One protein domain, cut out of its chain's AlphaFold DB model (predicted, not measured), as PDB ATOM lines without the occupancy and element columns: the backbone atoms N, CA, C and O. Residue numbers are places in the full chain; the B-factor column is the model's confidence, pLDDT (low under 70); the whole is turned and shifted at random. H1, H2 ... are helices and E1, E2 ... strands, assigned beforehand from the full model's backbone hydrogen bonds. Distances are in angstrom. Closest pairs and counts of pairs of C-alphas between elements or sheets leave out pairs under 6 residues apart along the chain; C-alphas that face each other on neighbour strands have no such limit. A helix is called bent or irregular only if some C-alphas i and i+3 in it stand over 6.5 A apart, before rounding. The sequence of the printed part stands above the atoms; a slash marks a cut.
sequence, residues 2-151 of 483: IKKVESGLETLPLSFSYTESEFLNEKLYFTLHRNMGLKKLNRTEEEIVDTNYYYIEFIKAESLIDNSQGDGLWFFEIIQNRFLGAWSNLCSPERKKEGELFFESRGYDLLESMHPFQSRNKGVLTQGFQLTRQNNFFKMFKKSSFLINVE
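This is residues 2 to 151 of the 483 residues of an uncharacterized protein of Paenibacillus bovis (UniProt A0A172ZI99). A long, strongly twisted antiparallel ribbon of three strands, E1, E2 and E3, makes a slanting wall, with the short strand E4 added beside E3; the loop between E2 and E3 carries on past the strands, and its residues 41 to 46 stick out as a free tip. H5 packs on the E4 side of this sheet, H2 grazes it, H3 and H4 lie farther out beyond H2, and the small helix H1 sits by the ribbon on its own. The printed part has 150 residues, with five named helices and four named strands in the order H1 E1 E2 E3 H2 H3 H4 H5 E4, and the sheet runs E1 E2 E3 E4. The class is mixed, helices and strands, with under half of the residues, 71 of 150, in named elements. The whole is only just loose, close to compact, with a radius of gyration of the C-alphas of 18.0 A and spans of 49 by 46 by 28 A.

E3, residues 53 to 63, is 30.5 A long and begins at C-alpha 53 (173.676, 189.765, 194.974). E2 is residues 26 to 35, 28.1 A, E1 residues 14 to 19, 17.0 A, and E4 residues 146 to 148, ending at C-alpha 148 (177.487, 198.968, 189.392). H5 is residues 129 to 141, 19.4 A, and H4 residues 93 to 105, 18.4 A. H1 is residues 2 to 6, starting at C-alpha 2 (183.038, 189.023, 198.683), H2 residues 76 to 81, and H3 residues 87 to 90. H3 is only just irregular: C-alphas 87 and 90 are 6.8 A apart.

E1, E2 and E3 form a meander, each strand the antiparallel neighbour of the one before. The hairpin of E1 and E2 has N 16 and O 30 within hydrogen-bond range at 2.9 A; that of E2 and E3 has N 31 and O 57 at 2.9 A. E3 and E4 are antiparallel at 126 degrees, with N 148 and O 56 at 2.8 A. H5 is on the sheet at a height of 7.2 A, only just over E3 with 3 C-alphas, and slantwise to the strands at 40 degrees to E3 on the local plane. The closest C-alphas of H5 and E4, Asn 135 and Phe 146, are 6.0 A apart. H2 only grazes the sheet with residues 76 to 80, and H1 with residues 2 to 5. H3 and H4 are not on it; they are close but not clearly touching, with C-alphas of Ser 88 and Lys 96 closest at 5.7 A. Every O i to N i+4 pair is within hydrogen-bond range in H1, H2 and H4, and 7 of 9 in H5; H3 is too short for such a pair, and its 1 pair of O i to N i+3 is not within range.

The C-alphas farthest apart, of Thr 44 and Asp 66, are 59.1 A apart. The links E2 to E3, E3 to H2 and H4 to H5 are long, with 17, 12 and 23 residues. The printed part has no cut. Its mean pLDDT is 78.9, and residues 36 to 52, residue 112 and residues 136 to 144 are under 70.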
ATOM      1  N   ILE A   2     184.247 189.796 198.298       80.19
ATOM      2  CA  ILE A   2     183.038 189.023 198.683       80.19
ATOM      3  C   ILE A   2     183.348 187.846 199.634       80.19
ATOM      4  O   ILE A   2     182.837 187.831 200.748       80.19
ATOM      5  N   LYS A   3     184.305 186.973 199.279       80.19
ATOM      6  CA  LYS A   3     184.755 185.850 200.130       80.19
ATOM      7  C   LYS A   3     185.148 186.243 201.573       80.19
ATOM      8  O   LYS A   3     184.890 185.464 202.478       80.19
ATOM      9  N   LYS A   4     185.735 187.433 201.806       79.38
ATOM     10  CA  LYS A   4     186.085 187.930 203.161       79.38
ATOM     11  C   LYS A   4     184.838 188.293 203.979       79.38
ATOM     12  O   LYS A   4     184.793 188.050 205.180       79.38
ATOM     13  N   VAL A   5     183.831 188.870 203.322       81.06
ATOM     14  CA  VAL A   5     182.539 189.203 203.941       81.06
ATOM     15  C   VAL A   5     181.764 187.925 204.268       81.06
ATOM     16  O   VAL A   5     181.217 187.790 205.356       81.06
ATOM     17  N   GLU A   6     181.746 186.957 203.350       79.62
ATOM     18  CA  GLU A   6     181.069 185.667 203.546       79.62
ATOM     19  C   GLU A   6     181.725 184.812 204.636       79.62
ATOM     20  O   GLU A   6     181.023 184.150 205.396       79.62
ATOM     21  N   SER A   7     183.053 184.876 204.778       79.62
ATOM     22  CA  SER A   7     183.777 184.246 205.887       79.62
ATOM     23  C   SER A   7     183.679 185.017 207.214       79.62
ATOM     24  O   SER A   7     184.360 184.651 208.169       79.62
ATOM     25  N   GLY A   8     182.898 186.101 207.279       77.56
ATOM     26  CA  GLY A   8     182.712 186.916 208.484       77.56
ATOM     27  C   GLY A   8     183.948 187.704 208.938       77.56
ATOM     28  O   GLY A   8     183.984 188.146 210.083       77.56
ATOM     29  N   LEU A   9     184.957 187.873 208.074       76.62
ATOM     30  CA  LEU A   9     186.162 188.660 208.377       76.62
ATOM     31  C   LEU A   9     185.925 190.169 208.232       76.62
ATOM     32  O   LEU A   9     186.658 190.952 208.821       76.62
ATOM     33  N   GLU A  10     184.922 190.563 207.445       80.94
ATOM     34  CA  GLU A  10     184.576 191.953 207.134       80.94
ATOM     35  C   GLU A  10     183.053 192.139 207.194       80.94
ATOM     36  O   GLU A  10     182.299 191.221 206.856       80.94
ATOM     37  N   THR A  11     182.580 193.329 207.570       83.31
ATOM     38  CA  THR A  11     181.143 193.663 207.585       83.31
ATOM     39  C   THR A  11     180.756 194.572 206.415       83.31
ATOM     40  O   THR A  11     181.602 195.179 205.764       83.31
ATOM     41  N   LEU A  12     179.458 194.631 206.100       83.81
ATOM     42  CA  LEU A  12     178.921 195.493 205.044       83.81
ATOM     43  C   LEU A  12     178.210 196.720 205.637       83.81
ATOM     44  O   LEU A  12     177.542 196.576 206.665       83.81
ATOM     45  N   PRO A  13     178.241 197.880 204.957       86.81
ATOM     46  CA  PRO A  13     178.920 198.139 203.682       86.81
ATOM     47  C   PRO A  13     180.446 198.269 203.842       86.81
ATOM     48  O   PRO A  13     180.915 198.956 204.744       86.81
ATOM     49  N   LEU A  14     181.213 197.631 202.951       88.88
ATOM     50  CA  LEU A  14     182.679 197.575 203.035       88.88
ATOM     51  C   LEU A  14     183.304 198.593 202.078       88.88
ATOM     52  O   LEU A  14     183.127 198.477 200.864       88.88
ATOM     53  N   SER A  15     184.035 199.579 202.594       91.75
ATOM     54  CA  SER A  15     184.704 200.576 201.752       91.75
ATOM     55  C   SER A  15     186.101 200.116 201.357       91.75
ATOM     56  O   SER A  15     186.854 199.591 202.173       91.75
ATOM     57  N   PHE A  16     186.460 200.326 200.096       92.12
ATOM     58  CA  PHE A  16     187.780 199.986 199.585       92.12
ATOM     59  C   PHE A  16     188.223 200.960 198.495       92.12
ATOM     60  O   PHE A  16     187.424 201.664 197.875       92.12
ATOM     61  N   SER A  17     189.522 200.987 198.251       92.44
ATOM     62  CA  SER A  17     190.107 201.648 197.094       92.44
ATOM     63  C   SER A  17     191.230 200.807 196.534       92.44
ATOM     64  O   SER A  17     191.899 200.103 197.288       92.44
ATOM     65  N   TYR A  18     191.459 200.909 195.234       90.81
ATOM     66  CA  TYR A  18     192.634 200.321 194.616       90.81
ATOM     67  C   TYR A  18     193.302 201.327 193.687       90.81
ATOM     68  O   TYR A  18     192.665 202.269 193.205       90.81
ATOM     69  N   THR A  19     194.602 201.145 193.505       89.94
ATOM     70  CA  THR A  19     195.413 201.917 192.569       89.94
ATOM     71  C   THR A  19     195.460 201.166 191.243       89.94
ATOM     72  O   THR A  19     195.701 199.961 191.246       89.94
ATOM     73  N   GLU A  20     195.192 201.860 190.140       87.69
ATOM     74  CA  GLU A  20     195.417 201.359 188.783       87.69
ATOM     75  C   GLU A  20     196.918 201.353 188.439       87.69
ATOM     76  O   GLU A  20     197.745 201.922 189.157       87.69
ATOM     77  N   SER A  21     197.279 200.728 187.319       82.81
ATOM     78  CA  SER A  21     198.663 200.663 186.843       82.81
ATOM     79  C   SER A  21     199.281 202.048 186.562       82.81
ATOM     80  O   SER A  21     198.587 203.064 186.419       82.81
ATOM     81  N   GLU A  22     200.616 202.086 186.406       79.50
ATOM     82  CA  GLU A  22     201.421 203.287 186.069       79.50
ATOM     83  C   GLU A  22     200.988 203.995 184.766       79.50
ATOM     84  O   GLU A  22     201.486 205.064 184.411       79.50
ATOM     85  N   PHE A  23     200.056 203.383 184.037       76.44
ATOM     86  CA  PHE A  23     199.518 203.813 182.761       76.44
ATOM     87  C   PHE A  23     198.245 204.652 182.859       76.44
ATOM     88  O   PHE A  23     198.000 205.461 181.960       76.44
ATOM     89  N   LEU A  24     197.454 204.453 183.914       80.00
ATOM     90  CA  LEU A  24     196.301 205.288 184.255       80.00
ATOM     91  C   LEU A  24     196.669 206.278 185.366       80.00
ATOM     92  O   LEU A  24     196.239 207.423 185.320       80.00
ATOM     93  N   ASN A  25     197.516 205.871 186.323       84.31
ATOM     94  CA  ASN A  25     197.867 206.669 187.505       84.31
ATOM     95  C   ASN A  25     196.632 207.184 188.261       84.31
ATOM     96  O   ASN A  25     196.629 208.313 188.748       84.31
ATOM     97  N   GLU A  26     195.587 206.367 188.380       90.56
ATOM     98  CA  GLU A  26     194.385 206.710 189.138       90.56
ATOM     99  C   GLU A  26     194.211 205.820 190.365       90.56
ATOM    100  O   GLU A  26     194.554 204.639 190.369       90.56
ATOM    101  N   LYS A  27     193.618 206.391 191.415       91.75
ATOM    102  CA  LYS A  27     193.105 205.653 192.565       91.75
ATOM    103  C   LYS A  27     191.587 205.719 192.580       91.75
ATOM    104  O   LYS A  27     190.989 206.797 192.651       91.75
ATOM    105  N   LEU A  28     190.961 204.550 192.523       92.00
ATOM    106  CA  LEU A  28     189.517 204.399 192.394       92.00
ATOM    107  C   LEU A  28     188.908 203.981 193.732       92.00
ATOM    108  O   LEU A  28     189.406 203.076 194.402       92.00
ATOM    109  N   TYR A  29     187.823 204.649 194.126       92.19
ATOM    110  CA  TYR A  29     187.175 204.465 195.425       92.19
ATOM    111  C   TYR A  29     185.777 203.878 195.273       92.19
ATOM    112  O   TYR A  29     184.930 204.425 194.558       92.19
ATOM    113  N   PHE A  30     185.517 202.809 196.022       92.50
ATOM    114  CA  PHE A  30     184.278 202.051 195.960       92.50
ATOM    115  C   PHE A  30     183.760 201.669 197.348       92.50
ATOM    116  O   PHE A  30     184.504 201.562 198.325       92.50
ATOM    117  N   THR A  31     182.466 201.377 197.417       90.62
ATOM    118  CA  THR A  31     181.849 200.721 198.570       90.62
ATOM    119  C   THR A  31     181.103 199.477 198.101       90.62
ATOM    120  O   THR A  31     180.211 199.565 197.259       90.62
ATOM    121  N   LEU A  32     181.467 198.312 198.634       89.94
ATOM    122  CA  LEU A  32     180.768 197.051 198.415       89.94
ATOM    123  C   LEU A  32     179.510 196.998 199.285       89.94
ATOM    124  O   LEU A  32     179.562 197.154 200.505       89.94
ATOM    125  N   HIS A  33     178.388 196.696 198.644       86.88
ATOM    126  CA  HIS A  33     177.078 196.515 199.253       86.88
ATOM    127  C   HIS A  33     176.528 195.122 198.911       86.88
ATOM    128  O   HIS A  33     176.920 194.508 197.916       86.88
ATOM    129  N   ARG A  34     175.571 194.634 199.709       82.69
ATOM    130  CA  ARG A  34     174.753 193.447 199.404       82.69
ATOM    131  C   ARG A  34     173.299 193.869 199.325       82.69
ATOM    132  O   ARG A  34     172.796 194.530 200.233       82.69
ATOM    133  N   ASN A  35     172.614 193.461 198.266       73.69
ATOM    134  CA  ASN A  35     171.175 193.629 198.190       73.69
ATOM    135  C   ASN A  35     170.492 192.565 199.059       73.69
ATOM    136  O   ASN A  35     170.467 191.387 198.707       73.69
ATOM    137  N   MET A  36     169.946 192.990 200.197       55.97
ATOM    138  CA  MET A  36     169.043 192.177 201.010       55.97
ATOM    139  C   MET A  36     167.698 192.101 200.280       55.97
ATOM    140  O   MET A  36     166.918 193.054 200.305       55.97
ATOM    141  N   GLY A  37     167.453 190.981 199.596       51.03
ATOM    142  CA  GLY A  37     166.304 190.815 198.708       51.03
ATOM    143  C   GLY A  37     164.963 191.174 199.361       51.03
ATOM    144  O   GLY A  37     164.610 190.690 200.438       51.03
ATOM    145  N   LEU A  38     164.170 192.006 198.680       41.03
ATOM    146  CA  LEU A  38     162.786 192.271 199.073       41.03
ATOM    147  C   LEU A  38     161.948 191.002 198.882       41.03
ATOM    148  O   LEU A  38     161.678 190.616 197.743       41.03
ATOM    149  N   LYS A  39     161.465 190.406 199.983       38.69
ATOM    150  CA  LYS A  39     160.401 189.390 199.938       38.69
ATOM    151  C   LYS A  39     159.213 189.950 199.147       38.69
ATOM    152  O   LYS A  39     158.535 190.869 199.609       38.69
ATOM    153  N   LYS A  40     158.946 189.407 197.955       38.12
ATOM    154  CA  LYS A  40     157.721 189.720 197.211       38.12
ATOM    155  C   LYS A  40     156.537 189.103 197.947       38.12
ATOM    156  O   LYS A  40     156.389 187.887 197.956       38.12
ATOM    157  N   LEU A  41     155.665 189.940 198.507       36.50
ATOM    158  CA  LEU A  41     154.355 189.504 198.988       36.50
ATOM    159  C   LEU A  41     153.427 189.246 197.782       36.50
ATOM    160  O   LEU A  41     152.602 190.085 197.424       36.50
ATOM    161  N   ASN A  42     153.579 188.089 197.138       37.88
ATOM    162  CA  ASN A  42     152.582 187.564 196.206       37.88
ATOM    163  C   ASN A  42     151.620 186.641 196.965       37.88
ATOM    164  O   ASN A  42     152.010 185.931 197.888       37.88
ATOM    165  N   ARG A  43     150.330 186.699 196.620       44.91
ATOM    166  CA  ARG A  43     149.242 186.184 197.472       44.91
ATOM    167  C   ARG A  43     148.965 184.679 197.347       44.91
ATOM    168  O   ARG A  43     148.019 184.196 197.962       44.91
ATOM    169  N   THR A  44     149.766 183.973 196.557       46.69
ATOM    170  CA  THR A  44     149.694 182.531 196.298       46.69
ATOM    171  C   THR A  44     151.107 182.029 196.010       46.69
ATOM    172  O   THR A  44     151.698 182.466 195.025       46.69
ATOM    173  N   GLU A  45     151.589 181.133 196.874       43.75
ATOM    174  CA  GLU A  45     152.880 180.419 196.833       43.75
ATOM    175  C   GLU A  45     154.155 181.284 196.986       43.75
ATOM    176  O   GLU A  45     154.415 182.242 196.258       43.75
ATOM    177  N   GLU A  46     154.964 180.939 197.997       37.69
ATOM    178  CA  GLU A  46     156.207 181.634 198.351       37.69
ATOM    179  C   GLU A  46     157.384 181.167 197.479       37.69
ATOM    180  O   GLU A  46     158.238 180.394 197.917       37.69
ATOM    181  N   GLU A  47     157.490 181.685 196.255       35.09
ATOM    182  CA  GLU A  47     158.756 181.619 195.518       35.09
ATOM    183  C   GLU A  47     159.766 182.608 196.134       35.09
ATOM    184  O   GLU A  47     159.833 183.795 195.784       35.09
ATOM    185  N   ILE A  48     160.564 182.119 197.090       35.66
ATOM    186  CA  ILE A  48     161.739 182.833 197.603       35.66
ATOM    187  C   ILE A  48     162.815 182.814 196.513       35.66
ATOM    188  O   ILE A  48     163.713 181.976 196.507       35.66
ATOM    189  N   VAL A  49     162.738 183.764 195.580       42.59
ATOM    190  CA  VAL A  49     163.860 184.052 194.683       42.59
ATOM    191  C   VAL A  49     164.916 184.790 195.504       42.59
ATOM    192  O   VAL A  49     164.858 186.014 195.650       42.59
ATOM    193  N   ASP A  50     165.850 184.037 196.085       40.75
ATOM    194  CA  ASP A  50     166.950 184.573 196.889       40.75
ATOM    195  C   ASP A  50     167.985 185.288 196.003       40.75
ATOM    196  O   ASP A  50     169.079 184.794 195.739       40.75
ATOM    197  N   THR A  51     167.637 186.478 195.503       54.34
ATOM    198  CA  THR A  51     168.559 187.345 194.755       54.34
ATOM    199  C   THR A  51     169.467 188.127 195.708       54.34
ATOM    200  O   THR A  51     169.534 189.358 195.646       54.34
ATOM    201  N   ASN A  52     170.148 187.420 196.607       63.62
ATOM    202  CA  ASN A  52     171.281 187.942 197.357       63.62
ATOM    203  C   ASN A  52     172.447 188.169 196.383       63.62
ATOM    204  O   ASN A  52     173.229 187.262 196.120       63.62
ATOM    205  N   TYR A  53     172.558 189.380 195.835       73.94
ATOM    206  CA  TYR A  53     173.676 189.765 194.974       73.94
ATOM    207  C   TYR A  53     174.447 190.955 195.547       73.94
ATOM    208  O   TYR A  53     173.904 191.813 196.254       73.94
ATOM    209  N   TYR A  54     175.733 190.994 195.220       83.75
ATOM    210  CA  TYR A  54     176.649 192.058 195.602       83.75
ATOM    211  C   TYR A  54     176.708 193.127 194.511       83.75
ATOM    212  O   TYR A  54     176.588 192.833 193.322       83.75
ATOM    213  N   TYR A  55     176.894 194.381 194.908       87.75
ATOM    214  CA  TYR A  55     177.086 195.497 193.983       87.75
ATOM    215  C   TYR A  55     178.038 196.523 194.585       87.75
ATOM    216  O   TYR A  55     178.175 196.603 195.807       87.75
ATOM    217  N   ILE A  56     178.694 197.312 193.738       90.44
ATOM    218  CA  ILE A  56     179.608 198.367 194.186       90.44
ATOM    219  C   ILE A  56     178.999 199.745 193.921       90.44
ATOM    220  O   ILE A  56     178.418 199.984 192.865       90.44
ATOM    221  N   GLU A  57     179.110 200.651 194.884       89.62
ATOM    222  CA  GLU A  57     178.917 202.088 194.687       89.62
ATOM    223  C   GLU A  57     180.269 202.688 194.304       89.62
ATOM    224  O   GLU A  57     181.221 202.574 195.072       89.62
ATOM    225  N   PHE A  58     180.368 203.314 193.130       90.44
ATOM    226  CA  PHE A  58     181.513 204.158 192.793       90.44
ATOM    227  C   PHE A  58     181.396 205.496 193.527       90.44
ATOM    228  O   PHE A  58     180.341 206.131 193.485       90.44
ATOM    229  N   ILE A  59     182.478 205.919 194.183       89.00
ATOM    230  CA  ILE A  59     182.521 207.137 195.000       89.00
ATOM    231  C   ILE A  59     183.229 208.276 194.259       89.00
ATOM    232  O   ILE A  59     182.668 209.367 194.142       89.00
ATOM    233  N   LYS A  60     184.462 208.030 193.794       89.31
ATOM    234  CA  LYS A  60     185.306 208.975 193.043       89.31
ATOM    235  C   LYS A  60     186.513 208.264 192.414       89.31
ATOM    236  O   LYS A  60     186.893 207.178 192.857       89.31
ATOM    237  N   ALA A  61     187.128 208.936 191.449       90.62
ATOM    238  CA  ALA A  61     188.459 208.657 190.926       90.62
ATOM    239  C   ALA A  61     189.379 209.831 191.291       90.62
ATOM    240  O   ALA A  61     188.940 210.984 191.243       90.62
ATOM    241  N   GLU A  62     190.622 209.553 191.673       90.81
ATOM    242  CA  GLU A  62     191.647 210.567 191.950       90.81
ATOM    243  C   GLU A  62     192.894 210.298 191.110       90.81
ATOM    244  O   GLU A  62     193.444 209.199 191.165       90.81
ATOM    245  N   SER A  63     193.356 211.307 190.373       89.81
ATOM    246  CA  SER A  63     194.648 211.280 189.683       89.81
ATOM    247  C   SER A  63     195.783 211.296 190.710       89.81
ATOM    248  O   SER A  63     195.854 212.177 191.563       89.81
ATOM    249  N   LEU A  64     196.712 210.348 190.622       87.69
ATOM    250  CA  LEU A  64     197.909 210.283 191.466       87.69
ATOM    251  C   LEU A  64     198.983 211.305 191.062       87.69
ATOM    252  O   LEU A  64     199.927 211.526 191.817       87.69
ATOM    253  N   ILE A  65     198.848 211.921 189.884       86.38
ATOM    254  CA  ILE A  65     199.814 212.889 189.347       86.38
ATOM    255  C   ILE A  65     199.648 214.248 190.041       86.38
ATOM    256  O   ILE A  65     200.635 214.896 190.387       86.38
ATOM    257  N   ASP A  66     198.403 214.680 190.249       86.44
ATOM    258  CA  ASP A  66     198.062 216.024 190.730       86.44
ATOM    259  C   ASP A  66     196.960 216.059 191.809       86.44
ATOM    260  O   ASP A  66     196.632 217.133 192.312       86.44
ATOM    261  N   ASN A  67     196.424 214.903 192.221       84.44
ATOM    262  CA  ASN A  67     195.275 214.759 193.128       84.44
ATOM    263  C   ASN A  67     193.986 215.431 192.616       84.44
ATOM    264  O   ASN A  67     193.096 215.758 193.404       84.44
ATOM    265  N   SER A  68     193.871 215.639 191.299       88.19
ATOM    266  CA  SER A  68     192.631 216.092 190.666       88.19
ATOM    267  C   SER A  68     191.620 214.946 190.508       88.19
ATOM    268  O   SER A  68     191.875 213.793 190.866       88.19
ATOM    269  N   GLN A  69     190.429 215.269 189.998       85.69
ATOM    270  CA  GLN A  69     189.416 214.269 189.676       85.69
ATOM    271  C   GLN A  69     189.872 213.438 188.468       85.69
ATOM    272  O   GLN A  69     190.060 213.996 187.392       85.69
ATOM    273  N   GLY A  70     189.991 212.122 188.652       83.50
ATOM    274  CA  GLY A  70     190.286 211.182 187.567       83.50
ATOM    275  C   GLY A  70     189.105 210.960 186.613       83.50
ATOM    276  O   GLY A  70     187.943 211.212 186.965       83.50
ATOM    277  N   ASP A  71     189.414 210.449 185.424       83.44
ATOM    278  CA  ASP A  71     188.467 210.066 184.376       83.44
ATOM    279  C   ASP A  71     187.676 208.803 184.769       83.44
ATOM    280  O   ASP A  71     186.474 208.689 184.491       83.44
ATOM    281  N   GLY A  72     188.315 207.875 185.488       86.75
ATOM    282  CA  GLY A  72     187.733 206.606 185.912       86.75
ATOM    283  C   GLY A  72     187.662 205.543 184.809       86.75
ATOM    284  O   GLY A  72     188.306 205.630 183.766       86.75
ATOM    285  N   LEU A  73     186.868 204.491 185.037       88.25
ATOM    286  CA  LEU A  73     186.761 203.384 184.081       88.25
ATOM    287  C   LEU A  73     185.996 203.814 182.823       88.25
ATOM    288  O   LEU A  73     184.936 204.437 182.908       88.25
ATOM    289  N   TRP A  74     186.475 203.379 181.658       88.44
ATOM    290  CA  TRP A  74     185.982 203.772 180.329       88.44
ATOM    291  C   TRP A  74     184.455 203.640 180.123       88.44
ATOM    292  O   TRP A  74     183.862 204.381 179.342       88.44
ATOM    293  N   PHE A  75     183.780 202.728 180.835       90.69
ATOM    294  CA  PHE A  75     182.327 202.526 180.740       90.69
ATOM    295  C   PHE A  75     181.492 203.415 181.678       90.69
ATOM    296  O   PHE A  75     180.257 203.333 181.670       90.69
ATOM    297  N   PHE A  76     182.116 204.247 182.516       89.25
ATOM    298  CA  PHE A  76     181.412 205.075 183.497       89.25
ATOM    299  C   PHE A  76     180.398 206.013 182.842       89.25
ATOM    300  O   PHE A  76     179.265 206.102 183.326       89.25
ATOM    301  N   GLU A  77     180.729 206.630 181.702       87.75
ATOM    302  CA  GLU A  77     179.789 207.504 180.993       87.75
ATOM    303  C   GLU A  77     178.521 206.761 180.536       87.75
ATOM    304  O   GLU A  77     177.419 207.307 180.646       87.75
ATOM    305  N   ILE A  78     178.636 205.486 180.137       89.94
ATOM    306  CA  ILE A  78     177.510 204.630 179.729       89.94
ATOM    307  C   ILE A  78     176.556 204.390 180.910       89.94
ATOM    308  O   ILE A  78     175.332 204.511 180.766       89.94
ATOM    309  N   ILE A  79     177.095 204.066 182.094       87.88
ATOM    310  CA  ILE A  79     176.289 203.777 183.292       87.88
ATOM    311  C   ILE A  79     175.659 205.061 183.845       87.88
ATOM    312  O   ILE A  79     174.450 205.091 184.091       87.88
ATOM    313  N   GLN A  80     176.434 206.142 183.971       84.31
ATOM    314  CA  GLN A  80     175.956 207.448 184.446       84.31
ATOM    315  C   GLN A  80     174.818 208.007 183.574       84.31
ATOM    316  O   GLN A  80     173.875 208.627 184.087       84.31
ATOM    317  N   ASN A  81     174.879 207.775 182.259       84.25
ATOM    318  CA  ASN A  81     173.846 208.172 181.302       84.25
ATOM    319  C   ASN A  81     172.702 207.161 181.131       84.25
ATOM    320  O   ASN A  81     171.690 207.507 180.513       84.25
ATOM    321  N   ARG A  82     172.819 205.968 181.731       84.19
ATOM    322  CA  ARG A  82     171.844 204.861 181.675       84.19
ATOM    323  C   ARG A  82     171.608 204.322 180.262       84.19
ATOM    324  O   ARG A  82     170.486 203.974 179.911       84.19
ATOM    325  N   PHE A  83     172.670 204.226 179.467       89.00
ATOM    326  CA  PHE A  83     172.611 203.753 178.080       89.00
ATOM    327  C   PHE A  83     172.585 202.218 177.924       89.00
ATOM    328  O   PHE A  83     172.439 201.715 176.810       89.00
ATOM    329  N   LEU A  84     172.687 201.464 179.023       89.06
ATOM    330  CA  LEU A  84     172.558 200.002 179.025       89.06
ATOM    331  C   LEU A  84     171.102 199.553 178.815       89.06
ATOM    332  O   LEU A  84     170.176 200.084 179.430       89.06
ATOM    333  N   GLY A  85     170.904 198.506 178.008       85.94
ATOM    334  CA  GLY A  85     169.573 197.967 177.715       85.94
ATOM    335  C   GLY A  85     168.741 198.858 176.783       85.94
ATOM    336  O   GLY A  85     169.269 199.640 175.994       85.94
ATOM    337  N   ALA A  86     167.413 198.731 176.859       84.75
ATOM    338  CA  ALA A  86     166.466 199.473 176.018       84.75
ATOM    339  C   ALA A  86     166.242 200.920 176.515       84.75
ATOM    340  O   ALA A  86     165.124 201.316 176.848       84.75
ATOM    341  N   TRP A  87     167.328 201.692 176.620       84.88
ATOM    342  CA  TRP A  87     167.404 202.966 177.347       84.88
ATOM    343  C   TRP A  87     166.331 204.000 176.952       84.88
ATOM    344  O   TRP A  87     165.772 204.668 177.823       84.88
ATOM    345  N   SER A  88     165.996 204.118 175.663       83.81
ATOM    346  CA  SER A  88     165.076 205.151 175.165       83.81
ATOM    347  C   SER A  88     163.589 204.837 175.385       83.81
ATOM    348  O   SER A  88     162.783 205.765 175.371       83.81
ATOM    349  N   ASN A  89     163.211 203.578 175.656       83.50
ATOM    350  CA  ASN A  89     161.803 203.147 175.742       83.50
ATOM    351  C   ASN A  89     161.002 203.820 176.870       83.50
ATOM    352  O   ASN A  89     159.775 203.828 176.827       83.50
ATOM    353  N   LEU A  90     161.687 204.339 177.892       73.00
ATOM    354  CA  LEU A  90     161.091 204.988 179.066       73.00
ATOM    355  C   LEU A  90     161.656 206.406 179.297       73.00
ATOM    356  O   LEU A  90     161.551 206.941 180.400       73.00
ATOM    357  N   CYS A  91     162.287 207.006 178.282       81.69
ATOM    358  CA  CYS A  91     162.820 208.369 178.347       81.69
ATOM    359  C   CYS A  91     161.797 209.415 177.878       81.69
ATOM    360  O   CYS A  91     160.941 209.137 177.040       81.69
ATOM    361  N   SER A  92     161.929 210.652 178.373       85.62
ATOM    362  CA  SER A  92     161.257 211.807 177.765       85.62
ATOM    363  C   SER A  92     161.808 212.074 176.352       85.62
ATOM    364  O   SER A  92     162.951 211.697 176.069       85.62
ATOM    365  N   PRO A  93     161.056 212.753 175.462       87.50
ATOM    366  CA  PRO A  93     161.547 213.116 174.127       87.50
ATOM    367  C   PRO A  93     162.850 213.929 174.159       87.50
ATOM    368  O   PRO A  93     163.736 213.714 173.338       87.50
ATOM    369  N   GLU A  94     162.995 214.811 175.150       87.31
ATOM    370  CA  GLU A  94     164.207 215.601 175.396       87.31
ATOM    371  C   GLU A  94     165.401 214.700 175.732       87.31
ATOM    372  O   GLU A  94     166.426 214.758 175.056       87.31
ATOM    373  N   ARG A  95     165.249 213.788 176.707       86.12
ATOM    374  CA  ARG A  95     166.320 212.856 177.089       86.12
ATOM    375  C   ARG A  95     166.662 211.871 175.970       86.12
ATOM    376  O   ARG A  95     167.816 211.464 175.838       86.12
ATOM    377  N   LYS A  96     165.674 211.485 175.160       87.88
ATOM    378  CA  LYS A  96     165.895 210.692 173.950       87.88
ATOM    379  C   LYS A  96     166.806 211.452 172.975       87.88
ATOM    380  O   LYS A  96     167.823 210.891 172.585       87.88
ATOM    381  N   LYS A  97     166.520 212.728 172.696       88.69
ATOM    382  CA  LYS A  97     167.344 213.584 171.826       88.69
ATOM    383  C   LYS A  97     168.763 213.816 172.366       88.69
ATOM    384  O   LYS A  97     169.715 213.797 171.595       88.69
ATOM    385  N   GLU A  98     168.928 214.001 173.677       88.62
ATOM    386  CA  GLU A  98     170.261 214.059 174.306       88.62
ATOM    387  C   GLU A  98     171.065 212.771 174.077       88.62
ATOM    388  O   GLU A  98     172.256 212.825 173.779       88.62
ATOM    389  N   GLY A  99     170.417 211.610 174.227       88.19
ATOM    390  CA  GLY A  99     171.048 210.318 173.974       88.19
ATOM    391  C   GLY A  99     171.379 210.105 172.499       88.19
ATOM    392  O   GLY A  99     172.450 209.594 172.195       88.19
ATOM    393  N   GLU A 100     170.504 210.543 171.591       89.19
ATOM    394  CA  GLU A 100     170.746 210.508 170.145       89.19
ATOM    395  C   GLU A 100     172.011 211.307 169.782       89.19
ATOM    396  O   GLU A 100     172.948 210.738 169.227       89.19
ATOM    397  N   LEU A 101     172.116 212.563 170.234       89.06
ATOM    398  CA  LEU A 101     173.303 213.409 170.031       89.06
ATOM    399  C   LEU A 101     174.583 212.825 170.660       89.06
ATOM    400  O   LEU A 101     175.665 212.928 170.080       89.06
ATOM    401  N   PHE A 102     174.483 212.190 171.833       89.38
ATOM    402  CA  PHE A 102     175.622 211.499 172.445       89.38
ATOM    403  C   PHE A 102     176.116 210.360 171.546       89.38
ATOM    404  O   PHE A 102     177.303 210.271 171.244       89.38
ATOM    405  N   PHE A 103     175.209 209.506 171.076       88.12
ATOM    406  CA  PHE A 103     175.564 208.364 170.240       88.12
ATOM    407  C   PHE A 103     176.092 208.782 168.863       88.12
ATOM    408  O   PHE A 103     177.106 208.239 168.427       88.12
ATOM    409  N   GLU A 104     175.491 209.791 168.229       85.81
ATOM    410  CA  GLU A 104     175.975 210.376 166.972       85.81
ATOM    411  C   GLU A 104     177.391 210.956 167.117       85.81
ATOM    412  O   GLU A 104     178.257 210.678 166.288       85.81
ATOM    413  N   SER A 105     177.679 211.689 168.201       83.88
ATOM    414  CA  SER A 105     179.027 212.240 168.445       83.88
ATOM    415  C   SER A 105     180.088 211.174 168.763       83.88
ATOM    416  O   SER A 105     181.281 211.430 168.609       83.88
ATOM    417  N   ARG A 106     179.667 209.958 169.141       81.88
ATOM    418  CA  ARG A 106     180.512 208.755 169.259       81.88
ATOM    419  C   ARG A 106     180.472 207.858 168.001       81.88
ATOM    420  O   ARG A 106     181.005 206.753 168.032       81.88
ATOM    421  N   GLY A 107     179.850 208.308 166.906       79.75
ATOM    422  CA  GLY A 107     179.812 207.619 165.610       79.75
ATOM    423  C   GLY A 107     178.795 206.478 165.469       79.75
ATOM    424  O   GLY A 107     178.884 205.714 164.509       79.75
ATOM    425  N   TYR A 108     177.849 206.313 166.402       84.06
ATOM    426  CA  TYR A 108     176.860 205.229 166.346       84.06
ATOM    427  C   TYR A 108     175.718 205.561 165.384       84.06
ATOM    428  O   TYR A 108     174.994 206.533 165.584       84.06
ATOM    429  N   ASP A 109     175.499 204.692 164.391       77.31
ATOM    430  CA  ASP A 109     174.313 204.759 163.539       77.31
ATOM    431  C   ASP A 109     173.074 204.227 164.284       77.31
ATOM    432  O   ASP A 109     172.888 203.024 164.515       77.31
ATOM    433  N   LEU A 110     172.208 205.160 164.673       78.44
ATOM    434  CA  LEU A 110     170.963 204.887 165.385       78.44
ATOM    435  C   LEU A 110     169.833 204.403 164.465       78.44
ATOM    436  O   LEU A 110     168.846 203.870 164.980       78.44
ATOM    437  N   LEU A 111     169.979 204.524 163.138       71.69
ATOM    438  CA  LEU A 111     169.069 203.922 162.159       71.69
ATOM    439  C   LEU A 111     169.238 202.397 162.138       71.69
ATOM    440  O   LEU A 111     168.245 201.673 162.081       71.69
ATOM    441  N   GLU A 112     170.476 201.900 162.248       69.62
ATOM    442  CA  GLU A 112     170.736 200.465 162.416       69.62
ATOM    443  C   GLU A 112     170.356 199.962 163.816       69.62
ATOM    444  O   GLU A 112     169.878 198.835 163.977       69.62
ATOM    445  N   SER A 113     170.649 200.745 164.863       75.56
ATOM    446  CA  SER A 113     170.608 200.241 166.237       75.56
ATOM    447  C   SER A 113     170.414 201.337 167.286       75.56
ATOM    448  O   SER A 113     171.361 201.784 167.925       75.56
ATOM    449  N   MET A 114     169.154 201.686 167.566       82.38
ATOM    450  CA  MET A 114     168.795 202.662 168.610       82.38
ATOM    451  C   MET A 114     169.327 202.317 170.022       82.38
ATOM    452  O   MET A 114     169.471 203.192 170.875       82.38
ATOM    453  N   HIS A 115     169.632 201.045 170.299       88.50
ATOM    454  CA  HIS A 115     170.174 200.603 171.585       88.50
ATOM    455  C   HIS A 115     171.500 199.834 171.411       88.50
ATOM    456  O   HIS A 115     171.501 198.600 171.472       88.50
ATOM    457  N   PRO A 116     172.642 200.527 171.226       88.19
ATOM    458  CA  PRO A 116     173.921 199.875 170.931       88.19
ATOM    459  C   PRO A 116     174.383 198.852 171.978       88.19
ATOM    460  O   PRO A 116     175.021 197.867 171.611       88.19
ATOM    461  N   PHE A 117     174.012 199.057 173.249       91.62
ATOM    462  CA  PHE A 117     174.378 198.222 174.403       91.62
ATOM    463  C   PHE A 117     173.212 197.364 174.935       91.62
ATOM    464  O   PHE A 117     173.179 196.999 176.114       91.62
ATOM    465  N   GLN A 118     172.204 197.059 174.108       91.31
ATOM    466  CA  GLN A 118     171.107 196.181 174.519       91.31
ATOM    467  C   GLN A 118     171.477 194.702 174.372       91.31
ATOM    468  O   GLN A 118     171.284 194.089 173.321       91.31
ATOM    469  N   SER A 119     171.903 194.096 175.480       91.38
ATOM    470  CA  SER A 119     171.877 192.640 175.625       91.38
ATOM    471  C   SER A 119     170.446 192.093 175.563       91.38
ATOM    472  O   SER A 119     169.491 192.709 176.045       91.38
ATOM    473  N   ARG A 120     170.308 190.902 174.973       89.94
ATOM    474  CA  ARG A 120     169.080 190.092 174.952       89.94
ATOM    475  C   ARG A 120     169.240 188.777 175.728       89.94
ATOM    476  O   ARG A 120     168.416 187.881 175.569       89.94
ATOM    477  N   ASN A 121     170.285 188.647 176.544       91.44
ATOM    478  CA  ASN A 121     170.492 187.530 177.463       91.44
ATOM    479  C   ASN A 121     170.446 188.046 178.909       91.44
ATOM    480  O   ASN A 121     171.020 189.089 179.228       91.44
ATOM    481  N   LYS A 122     169.751 187.314 179.788       88.62
ATOM    482  CA  LYS A 122     169.716 187.605 181.228       88.62
ATOM    483  C   LYS A 122     171.142 187.542 181.789       88.62
ATOM    484  O   LYS A 122     171.915 186.680 181.386       88.62
ATOM    485  N   GLY A 123     171.478 188.456 182.699       87.25
ATOM    486  CA  GLY A 123     172.745 188.422 183.431       87.25
ATOM    487  C   GLY A 123     173.979 188.866 182.639       87.25
ATOM    488  O   GLY A 123     175.058 188.875 183.206       87.25
ATOM    489  N   VAL A 124     173.849 189.291 181.377       92.62
ATOM    490  CA  VAL A 124     174.977 189.768 180.552       92.62
ATOM    491  C   VAL A 124     174.729 191.211 180.135       92.62
ATOM    492  O   VAL A 124     173.695 191.495 179.537       92.62
ATOM    493  N   LEU A 125     175.664 192.119 180.429       93.00
ATOM    494  CA  LEU A 125     175.587 193.562 180.147       93.00
ATOM    495  C   LEU A 125     174.288 194.223 180.664       93.00
ATOM    496  O   LEU A 125     173.663 195.058 180.009       93.00
ATOM    497  N   THR A 126     173.856 193.845 181.869       88.38
ATOM    498  CA  THR A 126     172.652 194.395 182.515       88.38
ATOM    499  C   THR A 126     172.900 194.743 183.976       88.38
ATOM    500  O   THR A 126     173.415 193.921 184.719       88.38
ATOM    501  N   GLN A 127     172.426 195.904 184.433       82.88
ATOM    502  CA  GLN A 127     172.486 196.276 185.857       82.88
ATOM    503  C   GLN A 127     171.480 195.506 186.735       82.88
ATOM    504  O   GLN A 127     171.711 195.308 187.924       82.88
ATOM    505  N   GLY A 128     170.367 195.046 186.155       78.38
ATOM    506  CA  GLY A 128     169.233 194.485 186.895       78.38
ATOM    507  C   GLY A 128     168.253 195.569 187.369       78.38
ATOM    508  O   GLY A 128     168.636 196.681 187.725       78.38
ATOM    509  N   PHE A 129     166.953 195.253 187.353       73.94
ATOM    510  CA  PHE A 129     165.877 196.244 187.509       73.94
ATOM    511  C   PHE A 129     165.956 197.059 188.811       73.94
ATOM    512  O   PHE A 129     165.760 198.274 188.795       73.94
ATOM    513  N   GLN A 130     166.254 196.403 189.937       71.62
ATOM    514  CA  GLN A 130     166.325 197.055 191.248       71.62
ATOM    515  C   GLN A 130     167.479 198.065 191.317       71.62
ATOM    516  O   GLN A 130     167.248 199.210 191.702       71.62
ATOM    517  N   LEU A 131     168.675 197.674 190.861       76.25
ATOM    518  CA  LEU A 131     169.852 198.544 190.788       76.25
ATOM    519  C   LEU A 131     169.632 199.741 189.861       76.25
ATOM    520  O   LEU A 131     169.873 200.876 190.263       76.25
ATOM    521  N   THR A 132     169.087 199.523 188.658       75.69
ATOM    522  CA  THR A 132     168.729 200.624 187.745       75.69
ATOM    523  C   THR A 132     167.762 201.608 188.412       75.69
ATOM    524  O   THR A 132     167.919 202.821 188.278       75.69
ATOM    525  N   ARG A 133     166.787 201.115 189.189       72.81
ATOM    526  CA  ARG A 133     165.827 201.968 189.902       72.81
ATOM    527  C   ARG A 133     166.446 202.684 191.111       72.81
ATOM    528  O   ARG A 133     166.087 203.827 191.372       72.81
ATOM    529  N   GLN A 134     167.388 202.065 191.822       71.06
ATOM    530  CA  GLN A 134     168.157 202.719 192.891       71.06
ATOM    531  C   GLN A 134     169.095 203.800 192.328       71.06
ATOM    532  O   GLN A 134     169.146 204.895 192.879       71.06
ATOM    533  N   ASN A 135     169.715 203.568 191.167       70.62
ATOM    534  CA  ASN A 135     170.475 204.574 190.410       70.62
ATOM    535  C   ASN A 135     169.628 205.777 189.946       70.62
ATOM    536  O   ASN A 135     170.171 206.855 189.680       70.62
ATOM    537  N   ASN A 136     168.299 205.639 189.866       64.88
ATOM    538  CA  ASN A 136     167.409 206.787 189.664       64.88
ATOM    539  C   ASN A 136     167.354 207.685 190.902       64.88
ATOM    540  O   ASN A 136     167.450 208.901 190.767       64.88
ATOM    541  N   PHE A 137     167.258 207.080 192.087       62.00
ATOM    542  CA  PHE A 137     167.250 207.786 193.365       62.00
ATOM    543  C   PHE A 137     168.630 208.387 193.675       62.00
ATOM    544  O   PHE A 137     168.732 209.584 193.924       62.00
ATOM    545  N   PHE A 138     169.707 207.601 193.562       64.00
ATOM    546  CA  PHE A 138     171.073 208.054 193.849       64.00
ATOM    547  C   PHE A 138     171.483 209.271 193.014       64.00
ATOM    548  O   PHE A 138     171.887 210.268 193.601       64.00
ATOM    549  N   LYS A 139     171.266 209.272 191.687       63.66
ATOM    550  CA  LYS A 139     171.599 210.425 190.821       63.66
ATOM    551  C   LYS A 139     170.884 211.728 191.227       63.66
ATOM    552  O   LYS A 139     171.360 212.809 190.891       63.66
ATOM    553  N   MET A 140     169.756 211.640 191.941       57.00
ATOM    554  CA  MET A 140     169.008 212.800 192.439       57.00
ATOM    555  C   MET A 140     169.599 213.393 193.733       57.00
ATOM    556  O   MET A 140     169.462 214.592 193.952       57.00
ATOM    557  N   PHE A 141     170.278 212.588 194.562       56.28
ATOM    558  CA  PHE A 141     170.830 213.008 195.865       56.28
ATOM    559  C   PHE A 141     172.366 213.089 195.915       56.28
ATOM    560  O   PHE A 141     172.912 213.913 196.642       56.28
ATOM    561  N   LYS A 142     173.072 212.269 195.131       61.59
ATOM    562  CA  LYS A 142     174.530 212.256 194.967       61.59
ATOM    563  C   LYS A 142     174.850 212.288 193.468       61.59
ATOM    564  O   LYS A 142     174.784 211.266 192.792       61.59
ATOM    565  N   LYS A 143     175.187 213.465 192.926       58.50
ATOM    566  CA  LYS A 143     175.396 213.649 191.472       58.50
ATOM    567  C   LYS A 143     176.556 212.832 190.878       58.50
ATOM    568  O   LYS A 143     176.504 212.546 189.687       58.50
ATOM    569  N   SER A 144     177.573 212.488 191.672       62.53
ATOM    570  CA  SER A 144     178.813 211.835 191.218       62.53
ATOM    571  C   SER A 144     178.892 210.324 191.477       62.53
ATOM    572  O   SER A 144     179.677 209.650 190.818       62.53
ATOM    573  N   SER A 145     178.092 209.770 192.398       74.06
ATOM    574  CA  SER A 145     178.134 208.338 192.733       74.06
ATOM    575  C   SER A 145     177.047 207.548 192.011       74.06
ATOM    576  O   SER A 145     175.894 207.985 191.943       74.06
ATOM    577  N   PHE A 146     177.379 206.343 191.561       82.62
ATOM    578  CA  PHE A 146     176.439 205.421 190.929       82.62
ATOM    579  C   PHE A 146     176.788 203.972 191.270       82.62
ATOM    580  O   PHE A 146     177.918 203.642 191.625       82.62
ATOM    581  N   LEU A 147     175.781 203.111 191.188       87.19
ATOM    582  CA  LEU A 147     175.854 201.701 191.538       87.19
ATOM    583  C   LEU A 147     176.142 200.856 190.292       87.19
ATOM    584  O   LEU A 147     175.559 201.097 189.230       87.19
ATOM    585  N   ILE A 148     177.005 199.855 190.448       89.00
ATOM    586  CA  ILE A 148     177.487 198.968 189.392       89.00
ATOM    587  C   ILE A 148     177.268 197.512 189.826       89.00
ATOM    588  O   ILE A 148     177.799 197.057 190.840       89.00
ATOM    589  N   ASN A 149     176.506 196.769 189.026       87.94
ATOM    590  CA  ASN A 149     176.482 195.312 189.046       87.94
ATOM    591  C   ASN A 149     177.725 194.785 188.315       87.94
ATOM    592  O   ASN A 149     177.850 194.987 187.105       87.94
ATOM    593  N   VAL A 150     178.654 194.174 189.050       87.25
ATOM    594  CA  VAL A 150     179.982 193.817 188.524       87.25
ATOM    595  C   VAL A 150     179.915 192.583 187.629       87.25
ATOM    596  O   VAL A 150     180.405 192.623 186.506       87.25
ATOM    597  N   GLU A 151     179.263 191.513 188.089       87.56
ATOM    598  CA  GLU A 151     179.238 190.208 187.411       87.56
ATOM    599  C   GLU A 151     178.696 190.292 185.962       87.56
ATOM    600  O   GLU A 151     179.401 189.858 185.050       87.56
TER     601      GLU A 151